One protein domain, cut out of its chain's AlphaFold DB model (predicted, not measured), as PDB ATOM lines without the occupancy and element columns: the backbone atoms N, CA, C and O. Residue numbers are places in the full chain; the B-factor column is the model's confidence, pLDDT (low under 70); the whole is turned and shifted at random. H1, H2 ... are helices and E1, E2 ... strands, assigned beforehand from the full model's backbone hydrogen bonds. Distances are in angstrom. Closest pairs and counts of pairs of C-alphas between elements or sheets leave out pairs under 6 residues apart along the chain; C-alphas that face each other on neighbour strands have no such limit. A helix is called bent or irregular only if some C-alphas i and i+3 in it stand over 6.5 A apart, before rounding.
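AT A GLANCE: This is residues 96 to 209 of the 209 residues of the protein "Replication initiation factor domain-containing protein" of Paenibacillus sp. 7124 (UniProt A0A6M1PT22). A twisted wall of five antiparallel strands has one face partly covered by H2 and by the small two-stranded pair E2 and E7, with H3 packed on E2 on the side away from the wall. H1 sits on the opposite face at the end where E5 stops and E6 starts, beside the strands, so that much of that face is bare. The printed part has 114 residues, with three named helices and seven named strands in the order E1 E2 E3 E4 E5 H1 E6 H2 E7 H3; the class is mixed, helices and strands. The large sheet runs E1 E6 E5 E4 E3. The whole is only just compact, close to loose, with a radius of gyration of the C-alphas of 15.5 A and spans of 44 by 38 by 22 A.

HOW THE PARTS SIT: In the large sheet, E6, residues 158 to 171, is the antiparallel neighbour of E1, residues 96 to 101, with N 97 and O 162 2.8 A apart, and of E5, residues 135 to 141, with N 161 and O 138 2.7 A apart. E4, residues 125 to 128, pairs with E5 through N 128 and O 137, 2.9 A, and with E3, residues 119 to 122, through N 122 and O 125, 2.8 A. E3, E4 and E5 form a meander, each strand the antiparallel neighbour of the one before; E3 and E4, and E4 and E5, are hairpins. From edge to edge the strands' lines turn by 45 degrees. H2, residues 177 to 185, is on the sheet at a height of 9.0 A, over E6 and, only just, over E5, on which 3 of its C-alphas fall. It runs slantwise to the strands, at 44 degrees to E6 on the local plane, and its closest C-alphas to E6 are those of Phe 180 and Tyr 164, 7.0 A apart. H1, residues 142 to 150, is on the opposite face at a height of 10.0 A, only just over none of the strands, with 2 of its C-alphas falling on E6; the closest C-alphas of the two, those of Lys 142 and Thr 158, are 5.2 A apart. E2, residues 109 to 111, and E7, residues 187 to 189, are antiparallel, with N 111 and O 187 2.8 A apart. E2 and E4 are near each other. The closest C-alphas of E2 and H3, residues 197 to 208, are those of Ile 111 and Asp 207, 7.1 A apart. The three helices are apart from each other. Every O i to N i+4 pair is within hydrogen-bond range in H1; in H3 it is 6 of 8, and in H2 0 of 5, against 5 of 6 O i to N i+3 pairs.

IN THESE COORDINATES: E1 begins at C-alpha 96 (169.241, 210.380, 197.696) and is 16.3 A long. E5 is 20.4 A long, and E6, 31.4 A, bends by 100 degrees at residue 168. H2, 14.7 A, is irregular, with C-alphas 179 and 182 7.7 A apart. H3, 17.6 A, ends at C-alpha 208 (170.957, 206.209, 170.690).

THE WHOLE: The C-alphas of Cys 171 and Asn 197 are the two farthest apart, at 47.7 A. The printed part has no cut, and no link is long. Mean pLDDT of the printed part is 86.8; residues 114 to 116 and 207 to 209 are under 70.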
ATOM      1  N   HIS A  96     170.132 210.241 198.844       92.94
ATOM      2  CA  HIS A  96     169.241 210.380 197.696       92.94
ATOM      3  C   HIS A  96     168.513 211.697 197.824       92.94
ATOM      4  O   HIS A  96     167.882 211.894 198.847       92.94
ATOM      5  N   ILE A  97     168.537 212.544 196.808       90.94
ATOM      6  CA  ILE A  97     167.755 213.778 196.741       90.94
ATOM      7  C   ILE A  97     166.630 213.542 195.740       90.94
ATOM      8  O   ILE A  97     166.910 213.226 194.584       90.94
ATOM      9  N   ALA A  98     165.372 213.644 196.176       91.31
ATOM     10  CA  ALA A  98     164.219 213.498 195.292       91.31
ATOM     11  C   ALA A  98     163.566 214.844 194.970       91.31
ATOM     12  O   ALA A  98     163.370 215.686 195.848       91.31
ATOM     13  N   PHE A  99     163.162 214.970 193.714       90.88
ATOM     14  CA  PHE A  99     162.392 216.069 193.161       90.88
ATOM     15  C   PHE A  99     161.070 215.510 192.652       90.88
ATOM     16  O   PHE A  99     161.059 214.560 191.863       90.88
ATOM     17  N   ASP A 100     159.975 216.094 193.126       90.44
ATOM     18  CA  ASP A 100     158.623 215.684 192.772       90.44
ATOM     19  C   ASP A 100     157.952 216.708 191.862       90.44
ATOM     20  O   ASP A 100     158.085 217.923 192.062       90.44
ATOM     21  N   PHE A 101     157.244 216.182 190.863       90.88
ATOM     22  CA  PHE A 101     156.589 216.948 189.814       90.88
ATOM     23  C   PHE A 101     155.171 216.440 189.562       90.88
ATOM     24  O   PHE A 101     154.947 215.229 189.469       90.88
ATOM     25  N   ASP A 102     154.260 217.382 189.328       90.00
ATOM     26  CA  ASP A 102     152.835 217.132 189.072       90.00
ATOM     27  C   ASP A 102     152.540 216.902 187.572       90.00
ATOM     28  O   ASP A 102     151.456 217.179 187.066       90.00
ATOM     29  N   GLN A 103     153.540 216.419 186.829       90.56
ATOM     30  CA  GLN A 103     153.486 216.164 185.386       90.56
ATOM     31  C   GLN A 103     153.655 214.662 185.092       90.56
ATOM     32  O   GLN A 103     154.359 213.971 185.839       90.56
ATOM     33  N   PRO A 104     153.042 214.116 184.021       92.12
ATOM     34  CA  PRO A 104     153.149 212.696 183.685       92.12
ATOM     35  C   PRO A 104     154.575 212.261 183.350       92.12
ATOM     36  O   PRO A 104     155.267 212.954 182.614       92.12
ATOM     37  N   TYR A 105     154.969 211.049 183.759       92.38
ATOM     38  CA  TYR A 105     156.314 210.500 183.514       92.38
ATOM     39  C   TYR A 105     156.724 210.552 182.035       92.38
ATOM     40  O   TYR A 105     157.863 210.869 181.712       92.38
ATOM     41  N   LYS A 106     155.771 210.318 181.124       89.75
ATOM     42  CA  LYS A 106     155.990 210.342 179.667       89.75
ATOM     43  C   LYS A 106     156.388 211.717 179.113       89.75
ATOM     44  O   LYS A 106     156.842 211.788 177.978       89.75
ATOM     45  N   GLN A 107     156.191 212.789 179.877       91.06
ATOM     46  CA  GLN A 107     156.597 214.144 179.501       91.06
ATOM     47  C   GLN A 107     158.037 214.471 179.915       91.06
ATOM     48  O   GLN A 107     158.532 215.546 179.585       91.06
ATOM     49  N   PHE A 108     158.713 213.569 180.627       91.94
ATOM     50  CA  PHE A 108     160.092 213.762 181.049       91.94
ATOM     51  C   PHE A 108     161.047 212.999 180.142       91.94
ATOM     52  O   PHE A 108     160.775 211.874 179.723       91.94
ATOM     53  N   HIS A 109     162.211 213.592 179.908       89.75
ATOM     54  CA  HIS A 109     163.312 212.943 179.217       89.75
ATOM     55  C   HIS A 109     164.608 213.148 179.998       89.75
ATOM     56  O   HIS A 109     165.002 214.278 180.287       89.75
ATOM     57  N   ALA A 110     165.274 212.052 180.349       89.31
ATOM     58  CA  ALA A 110     166.542 212.082 181.062       89.31
ATOM     59  C   ALA A 110     167.696 211.939 180.065       89.31
ATOM     60  O   ALA A 110     167.872 210.880 179.473       89.31
ATOM     61  N   ILE A 111     168.492 212.995 179.908       84.94
ATOM     62  CA  ILE A 111     169.640 213.003 179.003       84.94
ATOM     63  C   ILE A 111     170.782 212.217 179.646       84.94
ATOM     64  O   ILE A 111     171.170 212.469 180.794       84.94
ATOM     65  N   ARG A 112     171.348 211.273 178.892       80.38
ATOM     66  CA  ARG A 112     172.507 210.489 179.329       80.38
ATOM     67  C   ARG A 112     173.739 211.388 179.487       80.38
ATOM     68  O   ARG A 112     173.991 212.232 178.626       80.38
ATOM     69  N   PRO A 113     174.545 211.201 180.547       78.75
ATOM     70  CA  PRO A 113     175.806 211.915 180.673       78.75
ATOM     71  C   PRO A 113     176.760 211.538 179.519       78.75
ATOM     72  O   PRO A 113     176.650 210.445 178.966       78.75
ATOM     73  N   PRO A 114     177.757 212.382 179.182       67.75
ATOM     74  CA  PRO A 114     178.645 212.166 178.028       67.75
ATOM     75  C   PRO A 114     179.511 210.896 178.093       67.75
ATOM     76  O   PRO A 114     180.062 210.456 177.086       67.75
ATOM     77  N   LYS A 115     179.698 210.327 179.289       69.69
ATOM     78  CA  LYS A 115     180.430 209.068 179.498       69.69
ATOM     79  C   LYS A 115     179.453 207.902 179.378       69.69
ATOM     80  O   LYS A 115     178.312 208.053 179.792       69.69
ATOM     81  N   ARG A 116     179.916 206.733 178.903       67.62
ATOM     82  CA  ARG A 116     179.137 205.476 178.868       67.62
ATOM     83  C   ARG A 116     178.599 205.142 180.265       67.62
ATOM     84  O   ARG A 116     179.274 204.488 181.056       67.62
ATOM     85  N   ALA A 117     177.419 205.652 180.584       76.69
ATOM     86  CA  ALA A 117     176.694 205.335 181.793       76.69
ATOM     87  C   ALA A 117     175.787 204.151 181.493       76.69
ATOM     88  O   ALA A 117     175.107 204.130 180.468       76.69
ATOM     89  N   ASP A 118     175.763 203.179 182.399       85.00
ATOM     90  CA  ASP A 118     174.808 202.083 182.308       85.00
ATOM     91  C   ASP A 118     173.390 202.652 182.382       85.00
ATOM     92  O   ASP A 118     173.064 203.399 183.311       85.00
ATOM     93  N   VAL A 119     172.547 202.298 181.414       87.31
ATOM     94  CA  VAL A 119     171.138 202.693 181.391       87.31
ATOM     95  C   VAL A 119     170.279 201.450 181.546       87.31
ATOM     96  O   VAL A 119     170.432 200.474 180.817       87.31
ATOM     97  N   SER A 120     169.364 201.477 182.509       88.25
ATOM     98  CA  SER A 120     168.330 200.454 182.670       88.25
ATOM     99  C   SER A 120     166.971 201.127 182.573       88.25
ATOM    100  O   SER A 120     166.579 201.857 183.482       88.25
ATOM    101  N   SER A 121     166.282 200.903 181.457       86.88
ATOM    102  CA  SER A 121     164.966 201.476 181.180       86.88
ATOM    103  C   SER A 121     163.870 200.428 181.350       86.88
ATOM    104  O   SER A 121     164.043 199.266 180.983       86.88
ATOM    105  N   PHE A 122     162.748 200.859 181.908       88.44
ATOM    106  CA  PHE A 122     161.515 200.114 182.110       88.44
ATOM    107  C   PHE A 122     160.336 201.020 181.724       88.44
ATOM    108  O   PHE A 122     160.461 202.245 181.719       88.44
ATOM    109  N   ASP A 123     159.155 200.447 181.495       88.44
ATOM    110  CA  ASP A 123     157.977 201.187 181.005       88.44
ATOM    111  C   ASP A 123     157.604 202.440 181.819       88.44
ATOM    112  O   ASP A 123     157.015 203.383 181.297       88.44
ATOM    113  N   SER A 124     157.918 202.444 183.117       92.31
ATOM    114  CA  SER A 124     157.558 203.514 184.062       92.31
ATOM    115  C   SER A 124     158.731 203.981 184.924       92.31
ATOM    116  O   SER A 124     158.523 204.644 185.943       92.31
ATOM    117  N   SER A 125     159.959 203.608 184.563       94.50
ATOM    118  CA  SER A 125     161.154 204.048 185.275       94.50
ATOM    119  C   SER A 125     162.414 203.927 184.433       94.50
ATOM    120  O   SER A 125     162.548 203.042 183.597       94.50
ATOM    121  N   ILE A 126     163.386 204.784 184.709       93.12
ATOM    122  CA  ILE A 126     164.713 204.732 184.115       93.12
ATOM    123  C   ILE A 126     165.770 204.949 185.191       93.12
ATOM    124  O   ILE A 126     165.634 205.800 186.073       93.12
ATOM    125  N   TYR A 127     166.836 204.163 185.108       92.75
ATOM    126  CA  TYR A 127     168.057 204.330 185.878       92.75
ATOM    127  C   TYR A 127     169.194 204.701 184.934       92.75
ATOM    128  O   TYR A 127     169.392 204.022 183.927       92.75
ATOM    129  N   ILE A 128     169.953 205.734 185.288       91.94
ATOM    130  CA  ILE A 128     171.165 206.146 184.576       91.94
ATOM    131  C   ILE A 128     172.330 206.146 185.568       91.94
ATOM    132  O   ILE A 128     172.268 206.800 186.611       91.94
ATOM    133  N   GLY A 129     173.385 205.405 185.235       88.38
ATOM    134  CA  GLY A 129     174.563 205.178 186.068       88.38
ATOM    135  C   GLY A 129     174.549 203.805 186.758       88.38
ATOM    136  O   GLY A 129     173.537 203.351 187.300       88.38
ATOM    137  N   GLY A 130     175.708 203.145 186.768       85.25
ATOM    138  CA  GLY A 130     175.889 201.810 187.338       85.25
ATOM    139  C   GLY A 130     175.832 201.798 188.868       85.25
ATOM    140  O   GLY A 130     176.109 202.793 189.535       85.25
ATOM    141  N   LYS A 131     175.500 200.651 189.480       82.38
ATOM    142  CA  LYS A 131     175.322 200.535 190.949       82.38
ATOM    143  C   LYS A 131     176.543 200.956 191.779       82.38
ATOM    144  O   LYS A 131     176.390 201.303 192.951       82.38
ATOM    145  N   SER A 132     177.735 200.881 191.199       84.00
ATOM    146  CA  SER A 132     178.999 201.275 191.817       84.00
ATOM    147  C   SER A 132     179.336 202.759 191.645       84.00
ATOM    148  O   SER A 132     180.219 203.227 192.362       84.00
ATOM    149  N   SER A 133     178.648 203.486 190.758       87.50
ATOM    150  CA  SER A 133     178.907 204.895 190.446       87.50
ATOM    151  C   SER A 133     178.690 205.812 191.654       87.50
ATOM    152  O   SER A 133     177.830 205.559 192.502       87.50
ATOM    153  N   SER A 134     179.471 206.895 191.715       88.94
ATOM    154  CA  SER A 134     179.381 207.929 192.756       88.94
ATOM    155  C   SER A 134     178.078 208.724 192.691       88.94
ATOM    156  O   SER A 134     177.592 209.191 193.716       88.94
ATOM    157  N   SER A 135     177.474 208.836 191.511       91.06
ATOM    158  CA  SER A 135     176.137 209.385 191.320       91.06
ATOM    159  C   SER A 135     175.343 208.558 190.323       91.06
ATOM    160  O   SER A 135     175.910 207.932 189.423       91.06
ATOM    161  N   ARG A 136     174.025 208.536 190.515       92.62
ATOM    162  CA  ARG A 136     173.059 207.892 189.627       92.62
ATOM    163  C   ARG A 136     171.756 208.665 189.617       92.62
ATOM    164  O   ARG A 136     171.308 209.120 190.667       92.62
ATOM    165  N   LEU A 137     171.101 208.683 188.469       94.00
ATOM    166  CA  LEU A 137     169.746 209.188 188.325       94.00
ATOM    167  C   LEU A 137     168.751 208.027 188.345       94.00
ATOM    168  O   LEU A 137     168.983 206.987 187.726       94.00
ATOM    169  N   HIS A 138     167.629 208.215 189.026       94.19
ATOM    170  CA  HIS A 138     166.465 207.348 188.930       94.19
ATOM    171  C   HIS A 138     165.219 208.205 188.726       94.19
ATOM    172  O   HIS A 138     164.823 208.941 189.621       94.19
ATOM    173  N   MET A 139     164.592 208.103 187.563       95.00
ATOM    174  CA  MET A 139     163.360 208.820 187.244       95.00
ATOM    175  C   MET A 139     162.234 207.817 187.044       95.00
ATOM    176  O   MET A 139     162.449 206.795 186.399       95.00
ATOM    177  N   TYR A 140     161.059 208.060 187.616       95.12
ATOM    178  CA  TYR A 140     159.970 207.087 187.579       95.12
ATOM    179  C   TYR A 140     158.595 207.691 187.857       95.12
ATOM    180  O   TYR A 140     158.469 208.739 188.493       95.12
ATOM    181  N   ASP A 141     157.562 206.970 187.426       95.06
ATOM    182  CA  ASP A 141     156.172 207.231 187.791       95.06
ATOM    183  C   ASP A 141     155.952 206.851 189.265       95.06
ATOM    184  O   ASP A 141     155.829 205.676 189.648       95.06
ATOM    185  N   LYS A 142     155.971 207.869 190.127       92.44
ATOM    186  CA  LYS A 142     155.865 207.706 191.572       92.44
ATOM    187  C   LYS A 142     154.452 207.327 191.976       92.44
ATOM    188  O   LYS A 142     154.297 206.473 192.850       92.44
ATOM    189  N   GLN A 143     153.448 207.882 191.308       91.81
ATOM    190  CA  GLN A 143     152.052 207.528 191.525       91.81
ATOM    191  C   GLN A 143     151.812 206.036 191.260       91.81
ATOM    192  O   GLN A 143     151.261 205.322 192.102       91.81
ATOM    193  N   LEU A 144     152.300 205.517 190.131       93.00
ATOM    194  CA  LEU A 144     152.190 204.095 189.811       93.00
ATOM    195  C   LEU A 144     152.917 203.223 190.844       93.00
ATOM    196  O   LEU A 144     152.400 202.172 191.237       93.00
ATOM    197  N   GLN A 145     154.094 203.650 191.315       91.44
ATOM    198  CA  GLN A 145     154.817 202.953 192.383       91.44
ATOM    199  C   GLN A 145     154.013 202.927 193.694       91.44
ATOM    200  O   GLN A 145     153.907 201.868 194.320       91.44
ATOM    201  N   MET A 146     153.454 204.063 194.120       88.19
ATOM    202  CA  MET A 146     152.681 204.179 195.361       88.19
ATOM    203  C   MET A 146     151.403 203.347 195.305       88.19
ATOM    204  O   MET A 146     151.112 202.616 196.256       88.19
ATOM    205  N   LYS A 147     150.707 203.347 194.167       90.12
ATOM    206  CA  LYS A 147     149.553 202.477 193.939       90.12
ATOM    207  C   LYS A 147     149.931 201.002 194.042       90.12
ATOM    208  O   LYS A 147     149.299 200.262 194.785       90.12
ATOM    209  N   LYS A 148     151.002 200.565 193.371       89.50
ATOM    210  CA  LYS A 148     151.444 199.157 193.409       89.50
ATOM    211  C   LYS A 148     151.889 198.698 194.799       89.50
ATOM    212  O   LYS A 148     151.621 197.566 195.180       89.50
ATOM    213  N   LYS A 149     152.604 199.548 195.541       85.81
ATOM    214  CA  LYS A 149     153.248 199.164 196.808       85.81
ATOM    215  C   LYS A 149     152.372 199.400 198.037       85.81
ATOM    216  O   LYS A 149     152.482 198.666 199.014       85.81
ATOM    217  N   HIS A 150     151.549 200.442 198.001       82.50
ATOM    218  CA  HIS A 150     150.788 200.921 199.152       82.50
ATOM    219  C   HIS A 150     149.282 201.005 198.884       82.50
ATOM    220  O   HIS A 150     148.538 201.325 199.804       82.50
ATOM    221  N   ASN A 151     148.827 200.715 197.659       87.75
ATOM    222  CA  ASN A 151     147.436 200.882 197.230       87.75
ATOM    223  C   ASN A 151     146.903 202.313 197.436       87.75
ATOM    224  O   ASN A 151     145.717 202.521 197.673       87.75
ATOM    225  N   ILE A 152     147.796 203.303 197.355       84.81
ATOM    226  CA  ILE A 152     147.463 204.726 197.461       84.81
ATOM    227  C   ILE A 152     147.376 205.298 196.050       84.81
ATOM    228  O   ILE A 152     148.287 205.100 195.249       84.81
ATOM    229  N   CYS A 153     146.289 206.011 195.764       85.44
ATOM    230  CA  CYS A 153     146.087 206.711 194.505       85.44
ATOM    231  C   CYS A 153     146.098 208.221 194.775       85.44
ATOM    232  O   CYS A 153     145.161 208.731 195.380       85.44
ATOM    233  N   THR A 154     147.153 208.918 194.358       77.06
ATOM    234  CA  THR A 154     147.225 210.389 194.330       77.06
ATOM    235  C   THR A 154     147.017 210.926 192.912       77.06
ATOM    236  O   THR A 154     146.751 210.156 191.986       77.06
ATOM    237  N   ASP A 155     147.166 212.236 192.735       83.94
ATOM    238  CA  ASP A 155     147.277 212.859 191.417       83.94
ATOM    239  C   ASP A 155     148.570 212.435 190.699       83.94
ATOM    240  O   ASP A 155     149.380 211.657 191.224       83.94
ATOM    241  N   ILE A 156     148.730 212.910 189.462       81.94
ATOM    242  CA  ILE A 156     149.911 212.663 188.633       81.94
ATOM    243  C   ILE A 156     151.166 213.029 189.421       81.94
ATOM    244  O   ILE A 156     151.292 214.139 189.922       81.94
ATOM    245  N   TRP A 157     152.100 212.085 189.500       88.31
ATOM    246  CA  TRP A 157     153.289 212.252 190.315       88.31
ATOM    247  C   TRP A 157     154.477 211.553 189.664       88.31
ATOM    248  O   TRP A 157     154.602 210.324 189.704       88.31
ATOM    249  N   THR A 158     155.372 212.348 189.084       93.00
ATOM    250  CA  THR A 158     156.674 211.885 188.601       93.00
ATOM    251  C   THR A 158     157.746 212.270 189.598       93.00
ATOM    252  O   THR A 158     157.764 213.392 190.105       93.00
ATOM    253  N   ARG A 159     158.661 211.339 189.868       93.44
ATOM    254  CA  ARG A 159     159.796 211.585 190.749       93.44
ATOM    255  C   ARG A 159     161.108 211.409 190.013       93.44
ATOM    256  O   ARG A 159     161.328 210.397 189.350       93.44
ATOM    257  N   VAL A 160     162.003 212.364 190.228       93.94
ATOM    258  CA  VAL A 160     163.408 212.305 189.832       93.94
ATOM    259  C   VAL A 160     164.255 212.207 191.099       93.94
ATOM    260  O   VAL A 160     164.212 213.084 191.949       93.94
ATOM    261  N   GLU A 161     165.024 211.137 191.248       93.75
ATOM    262  CA  GLU A 161     165.934 210.898 192.368       93.75
ATOM    263  C   GLU A 161     167.383 210.952 191.894       93.75
ATOM    264  O   GLU A 161     167.818 210.108 191.107       93.75
ATOM    265  N   MET A 162     168.157 211.890 192.434       93.38
ATOM    266  CA  MET A 162     169.610 211.877 192.319       93.38
ATOM    267  C   MET A 162     170.210 211.143 193.515       93.38
ATOM    268  O   MET A 162     169.984 211.514 194.664       93.38
ATOM    269  N   ARG A 163     170.964 210.074 193.262       93.38
ATOM    270  CA  ARG A 163     171.527 209.195 194.292       93.38
ATOM    271  C   ARG A 163     173.036 209.333 194.327       93.38
ATOM    272  O   ARG A 163     173.701 208.920 193.385       93.38
ATOM    273  N   TYR A 164     173.555 209.841 195.432       92.94
ATOM    274  CA  TYR A 164     174.970 210.072 195.679       92.94
ATOM    275  C   TYR A 164     175.514 208.989 196.592       92.94
ATOM    276  O   TYR A 164     175.021 208.807 197.702       92.94
ATOM    277  N   LYS A 165     176.542 208.283 196.139       92.19
ATOM    278  CA  LYS A 165     177.307 207.328 196.931       92.19
ATOM    279  C   LYS A 165     178.646 207.960 197.281       92.19
ATOM    280  O   LYS A 165     179.443 208.255 196.394       92.19
ATOM    281  N   LEU A 166     178.908 208.115 198.574       90.81
ATOM    282  CA  LEU A 166     180.148 208.705 199.062       90.81
ATOM    283  C   LEU A 166     181.154 207.588 199.324       90.81
ATOM    284  O   LEU A 166     180.938 206.696 200.150       90.81
ATOM    285  N   THR A 167     182.229 207.565 198.540       87.12
ATOM    286  CA  THR A 167     183.335 206.616 198.699       87.12
ATOM    287  C   THR A 167     184.655 207.368 198.493       87.12
ATOM    288  O   THR A 167     184.938 207.749 197.359       87.12
ATOM    289  N   PRO A 168     185.452 207.593 199.556       89.62
ATOM    290  CA  PRO A 168     185.208 207.170 200.941       89.62
ATOM    291  C   PRO A 168     183.960 207.828 201.563       89.62
ATOM    292  O   PRO A 168     183.486 208.859 201.092       89.62
ATOM    293  N   MET A 169     183.401 207.194 202.598       93.00
ATOM    294  CA  MET A 169     182.291 207.770 203.368       93.00
ATOM    295  C   MET A 169     182.779 209.023 204.105       93.00
ATOM    296  O   MET A 169     183.929 209.054 204.543       93.00
ATOM    297  N   LYS A 170     181.911 210.020 204.281       92.50
ATOM    298  CA  LYS A 170     182.243 211.288 204.954       92.50
ATOM    299  C   LYS A 170     181.360 211.519 206.172       92.50
ATOM    300  O   LYS A 170     180.211 211.093 206.168       92.50
ATOM    301  N   CYS A 171     181.869 212.200 207.194       91.69
ATOM    302  CA  CYS A 171     181.043 212.637 208.322       91.69
ATOM    303  C   CYS A 171     179.927 213.566 207.820       91.69
ATOM    304  O   CYS A 171     180.153 214.357 206.899       91.69
ATOM    305  N   VAL A 172     178.741 213.487 208.435       87.44
ATOM    306  CA  VAL A 172     177.603 214.366 208.109       87.44
ATOM    307  C   VAL A 172     178.010 215.841 208.171       87.44
ATOM    308  O   VAL A 172     177.686 216.600 207.262       87.44
ATOM    309  N   ALA A 173     178.781 216.229 209.189       86.94
ATOM    310  CA  ALA A 173     179.237 217.604 209.390       86.94
ATOM    311  C   ALA A 173     180.311 218.067 208.383       86.94
ATOM    312  O   ALA A 173     180.593 219.257 208.301       86.94
ATOM    313  N   SER A 174     180.911 217.147 207.617       91.50
ATOM    314  CA  SER A 174     181.981 217.439 206.645       91.50
ATOM    315  C   SER A 174     181.517 217.420 205.185       91.50
ATOM    316  O   SER A 174     182.346 217.353 204.276       91.50
ATOM    317  N   LEU A 175     180.204 217.369 204.947       90.56
ATOM    318  CA  LEU A 175     179.659 217.393 203.595       90.56
ATOM    319  C   LEU A 175     179.761 218.793 202.996       90.56
ATOM    320  O   LEU A 175     179.323 219.770 203.596       90.56
ATOM    321  N   GLU A 176     180.263 218.864 201.770       92.38
ATOM    322  CA  GLU A 176     180.405 220.107 201.018       92.38
ATOM    323  C   GLU A 176     179.694 220.010 199.666       92.38
ATOM    324  O   GLU A 176     179.453 218.925 199.137       92.38
ATOM    325  N   MET A 177     179.413 221.154 199.036       89.12
ATOM    326  CA  MET A 177     178.812 221.194 197.694       89.12
ATOM    327  C   MET A 177     179.622 220.401 196.654       89.12
ATOM    328  O   MET A 177     179.050 219.797 195.743       89.12
ATOM    329  N   ALA A 178     180.950 220.355 196.808       91.12
ATOM    330  CA  ALA A 178     181.844 219.602 195.934       91.12
ATOM    331  C   ALA A 178     181.547 218.089 195.927       91.12
ATOM    332  O   ALA A 178     181.722 217.446 194.887       91.12
ATOM    333  N   ASP A 179     181.016 217.532 197.023       89.19
ATOM    334  CA  ASP A 179     180.641 216.113 197.128       89.19
ATOM    335  C   ASP A 179     179.472 215.738 196.202       89.19
ATOM    336  O   ASP A 179     179.292 214.572 195.842       89.19
ATOM    337  N   PHE A 180     178.708 216.735 195.751       89.31
ATOM    338  CA  PHE A 180     177.553 216.570 194.869       89.31
ATOM    339  C   PHE A 180     177.838 216.992 193.420       89.31
ATOM    340  O   PHE A 180     176.965 216.880 192.559       89.31
ATOM    341  N   SER A 181     179.068 217.426 193.120       87.62
ATOM    342  CA  SER A 181     179.470 217.993 191.821       87.62
ATOM    343  C   SER A 181     179.192 217.082 190.620       87.62
ATOM    344  O   SER A 181     178.859 217.565 189.538       87.62
ATOM    345  N   SER A 182     179.256 215.760 190.802       83.50
ATOM    346  CA  SER A 182     178.982 214.786 189.736       83.50
ATOM    347  C   SER A 182     177.540 214.820 189.201       83.50
ATOM    348  O   SER A 182     177.297 214.345 188.094       83.50
ATOM    349  N   ALA A 183     176.592 215.427 189.927       83.38
ATOM    350  CA  ALA A 183     175.223 215.621 189.443       83.38
ATOM    351  C   ALA A 183     175.122 216.591 188.257       83.38
ATOM    352  O   ALA A 183     174.178 216.482 187.484       83.38
ATOM    353  N   SER A 184     176.106 217.479 188.068       84.81
ATOM    354  CA  SER A 184     176.163 218.433 186.941       84.81
ATOM    355  C   SER A 184     176.176 217.778 185.554       84.81
ATOM    356  O   SER A 184     175.986 218.448 184.542       84.81
ATOM    357  N   GLN A 185     176.415 216.469 185.493       83.56
ATOM    358  CA  GLN A 185     176.440 215.699 184.252       83.56
ATOM    359  C   GLN A 185     175.064 215.142 183.870       83.56
ATOM    360  O   GLN A 185     174.919 214.600 182.778       83.56
ATOM    361  N   TYR A 186     174.078 215.247 184.761       87.88
ATOM    362  CA  TYR A 186     172.738 214.721 184.556       87.88
ATOM    363  C   TYR A 186     171.767 215.857 184.272       87.88
ATOM    364  O   TYR A 186     171.669 216.812 185.042       87.88
ATOM    365  N   TYR A 187     171.004 215.707 183.196       87.69
ATOM    366  CA  TYR A 187     169.993 216.674 182.792       87.69
ATOM    367  C   TYR A 187     168.660 215.960 182.615       87.69
ATOM    368  O   TYR A 187     168.593 214.888 182.015       87.69
ATOM    369  N   VAL A 188     167.598 216.560 183.144       89.62
ATOM    370  CA  VAL A 188     166.227 216.091 182.944       89.62
ATOM    371  C   VAL A 188     165.443 217.219 182.302       89.62
ATOM    372  O   VAL A 188     165.268 218.280 182.900       89.62
ATOM    373  N   LEU A 189     164.988 216.980 181.078       89.31
ATOM    374  CA  LEU A 189     164.049 217.846 180.387       89.31
ATOM    375  C   LEU A 189     162.640 217.520 180.871       89.31
ATOM    376  O   LEU A 189     162.251 216.353 180.950       89.31
ATOM    377  N   GLN A 190     161.900 218.569 181.205       88.31
ATOM    378  CA  GLN A 190     160.509 218.505 181.640       88.31
ATOM    379  C   GLN A 190     159.628 218.989 180.489       88.31
ATOM    380  O   GLN A 190     160.067 219.822 179.696       88.31
ATOM    381  N   ASP A 191     158.404 218.475 180.411       84.62
ATOM    382  CA  ASP A 191     157.402 218.866 179.416       84.62
ATOM    383  C   ASP A 191     157.886 218.820 177.951       84.62
ATOM    384  O   ASP A 191     157.714 219.749 177.159       84.62
ATOM    385  N   ILE A 192     158.472 217.689 177.545       85.69
ATOM    386  CA  ILE A 192     158.890 217.480 176.146       85.69
ATOM    387  C   ILE A 192     157.703 217.461 175.162       85.69
ATOM    388  O   ILE A 192     157.897 217.529 173.945       85.69
ATOM    389  N   SER A 193     156.470 217.355 175.673       83.44
ATOM    390  CA  SER A 193     155.227 217.456 174.900       83.44
ATOM    391  C   SER A 193     154.997 218.837 174.299       83.44
ATOM    392  O   SER A 193     154.306 218.935 173.287       83.44
ATOM    393  N   CYS A 194     155.584 219.880 174.879       82.62
ATOM    394  CA  CYS A 194     155.490 221.241 174.361       82.62
ATOM    395  C   CYS A 194     156.605 221.586 173.363       82.62
ATOM    396  O   CYS A 194     156.568 222.653 172.759       82.62
ATOM    397  N   LEU A 195     157.589 220.699 173.168       85.25
ATOM    398  CA  LEU A 195     158.633 220.887 172.159       85.25
ATOM    399  C   LEU A 195     158.079 220.644 170.755       85.25
ATOM    400  O   LEU A 195     157.300 219.706 170.556       85.25
ATOM    401  N   ASP A 196     158.560 221.424 169.787       88.88
ATOM    402  CA  ASP A 196     158.335 221.169 168.365       88.88
ATOM    403  C   ASP A 196     158.760 219.744 168.001       88.88
ATOM    404  O   ASP A 196     159.733 219.215 168.545       88.88
ATOM    405  N   ASN A 197     158.051 219.115 167.058       85.69
ATOM    406  CA  ASN A 197     158.303 217.718 166.688       85.69
ATOM    407  C   ASN A 197     159.761 217.479 166.265       85.69
ATOM    408  O   ASN A 197     160.349 216.475 166.651       85.69
ATOM    409  N   GLU A 198     160.369 218.428 165.549       87.19
ATOM    410  CA  GLU A 198     161.773 218.342 165.136       87.19
ATOM    411  C   GLU A 198     162.732 218.334 166.340       87.19
ATOM    412  O   GLU A 198     163.634 217.499 166.422       87.19
ATOM    413  N   ILE A 199     162.497 219.203 167.329       84.00
ATOM    414  CA  ILE A 199     163.301 219.268 168.557       84.00
ATOM    415  C   ILE A 199     163.076 218.014 169.405       84.00
ATOM    416  O   ILE A 199     164.031 217.436 169.926       84.00
ATOM    417  N   ARG A 200     161.827 217.548 169.514       82.94
ATOM    418  CA  ARG A 200     161.487 216.315 170.230       82.94
ATOM    419  C   ARG A 200     162.187 215.103 169.616       82.94
ATOM    420  O   ARG A 200     162.741 214.286 170.351       82.94
ATOM    421  N   ASP A 201     162.229 215.010 168.291       83.94
ATOM    422  CA  ASP A 201     162.934 213.942 167.582       83.94
ATOM    423  C   ASP A 201     164.444 213.989 167.836       83.94
ATOM    424  O   ASP A 201     165.064 212.945 168.047       83.94
ATOM    425  N   ILE A 202     165.046 215.185 167.858       83.94
ATOM    426  CA  ILE A 202     166.463 215.360 168.207       83.94
ATOM    427  C   ILE A 202     166.724 214.872 169.633       83.94
ATOM    428  O   ILE A 202     167.623 214.057 169.835       83.94
ATOM    429  N   VAL A 203     165.920 215.319 170.601       80.62
ATOM    430  CA  VAL A 203     166.032 214.923 172.013       80.62
ATOM    431  C   VAL A 203     165.949 213.405 172.154       80.62
ATOM    432  O   VAL A 203     166.822 212.790 172.756       80.62
ATOM    433  N   THR A 204     164.967 212.777 171.508       75.12
ATOM    434  CA  THR A 204     164.780 211.320 171.570       75.12
ATOM    435  C   THR A 204     165.952 210.558 170.932       75.12
ATOM    436  O   THR A 204     166.298 209.462 171.370       75.12
ATOM    437  N   LYS A 205     166.617 211.135 169.920       76.19
ATOM    438  CA  LYS A 205     167.794 210.538 169.265       76.19
ATOM    439  C   LYS A 205     169.079 210.656 170.089       76.19
ATOM    440  O   LYS A 205     169.968 209.824 169.891       76.19
ATOM    441  N   LEU A 206     169.190 211.615 171.017       70.75
ATOM    442  CA  LEU A 206     170.364 211.756 171.900       70.75
ATOM    443  C   LEU A 206     170.623 210.498 172.751       70.75
ATOM    444  O   LEU A 206     171.754 210.262 173.161       70.75
ATOM    445  N   ASP A 207     169.610 209.649 172.936       63.12
ATOM    446  CA  ASP A 207     169.699 208.377 173.659       63.12
ATOM    447  C   ASP A 207     170.313 207.206 172.865       63.12
ATOM    448  O   ASP A 207     170.559 206.143 173.436       63.12
ATOM    449  N   THR A 208     170.546 207.340 171.557       52.91
ATOM    450  CA  THR A 208     170.957 206.209 170.690       52.91
ATOM    451  C   THR A 208     172.455 206.133 170.372       52.91
ATOM    452  O   THR A 208     172.856 205.321 169.539       52.91
ATOM    453  N   ARG A 209     173.294 206.939 171.034       46.91
ATOM    454  CA  ARG A 209     174.761 206.934 170.869       46.91
ATOM    455  C   ARG A 209     175.469 206.378 172.102       46.91
ATOM    456  O   ARG A 209     176.564 205.804 171.914       46.91
TER     457      ARG A 209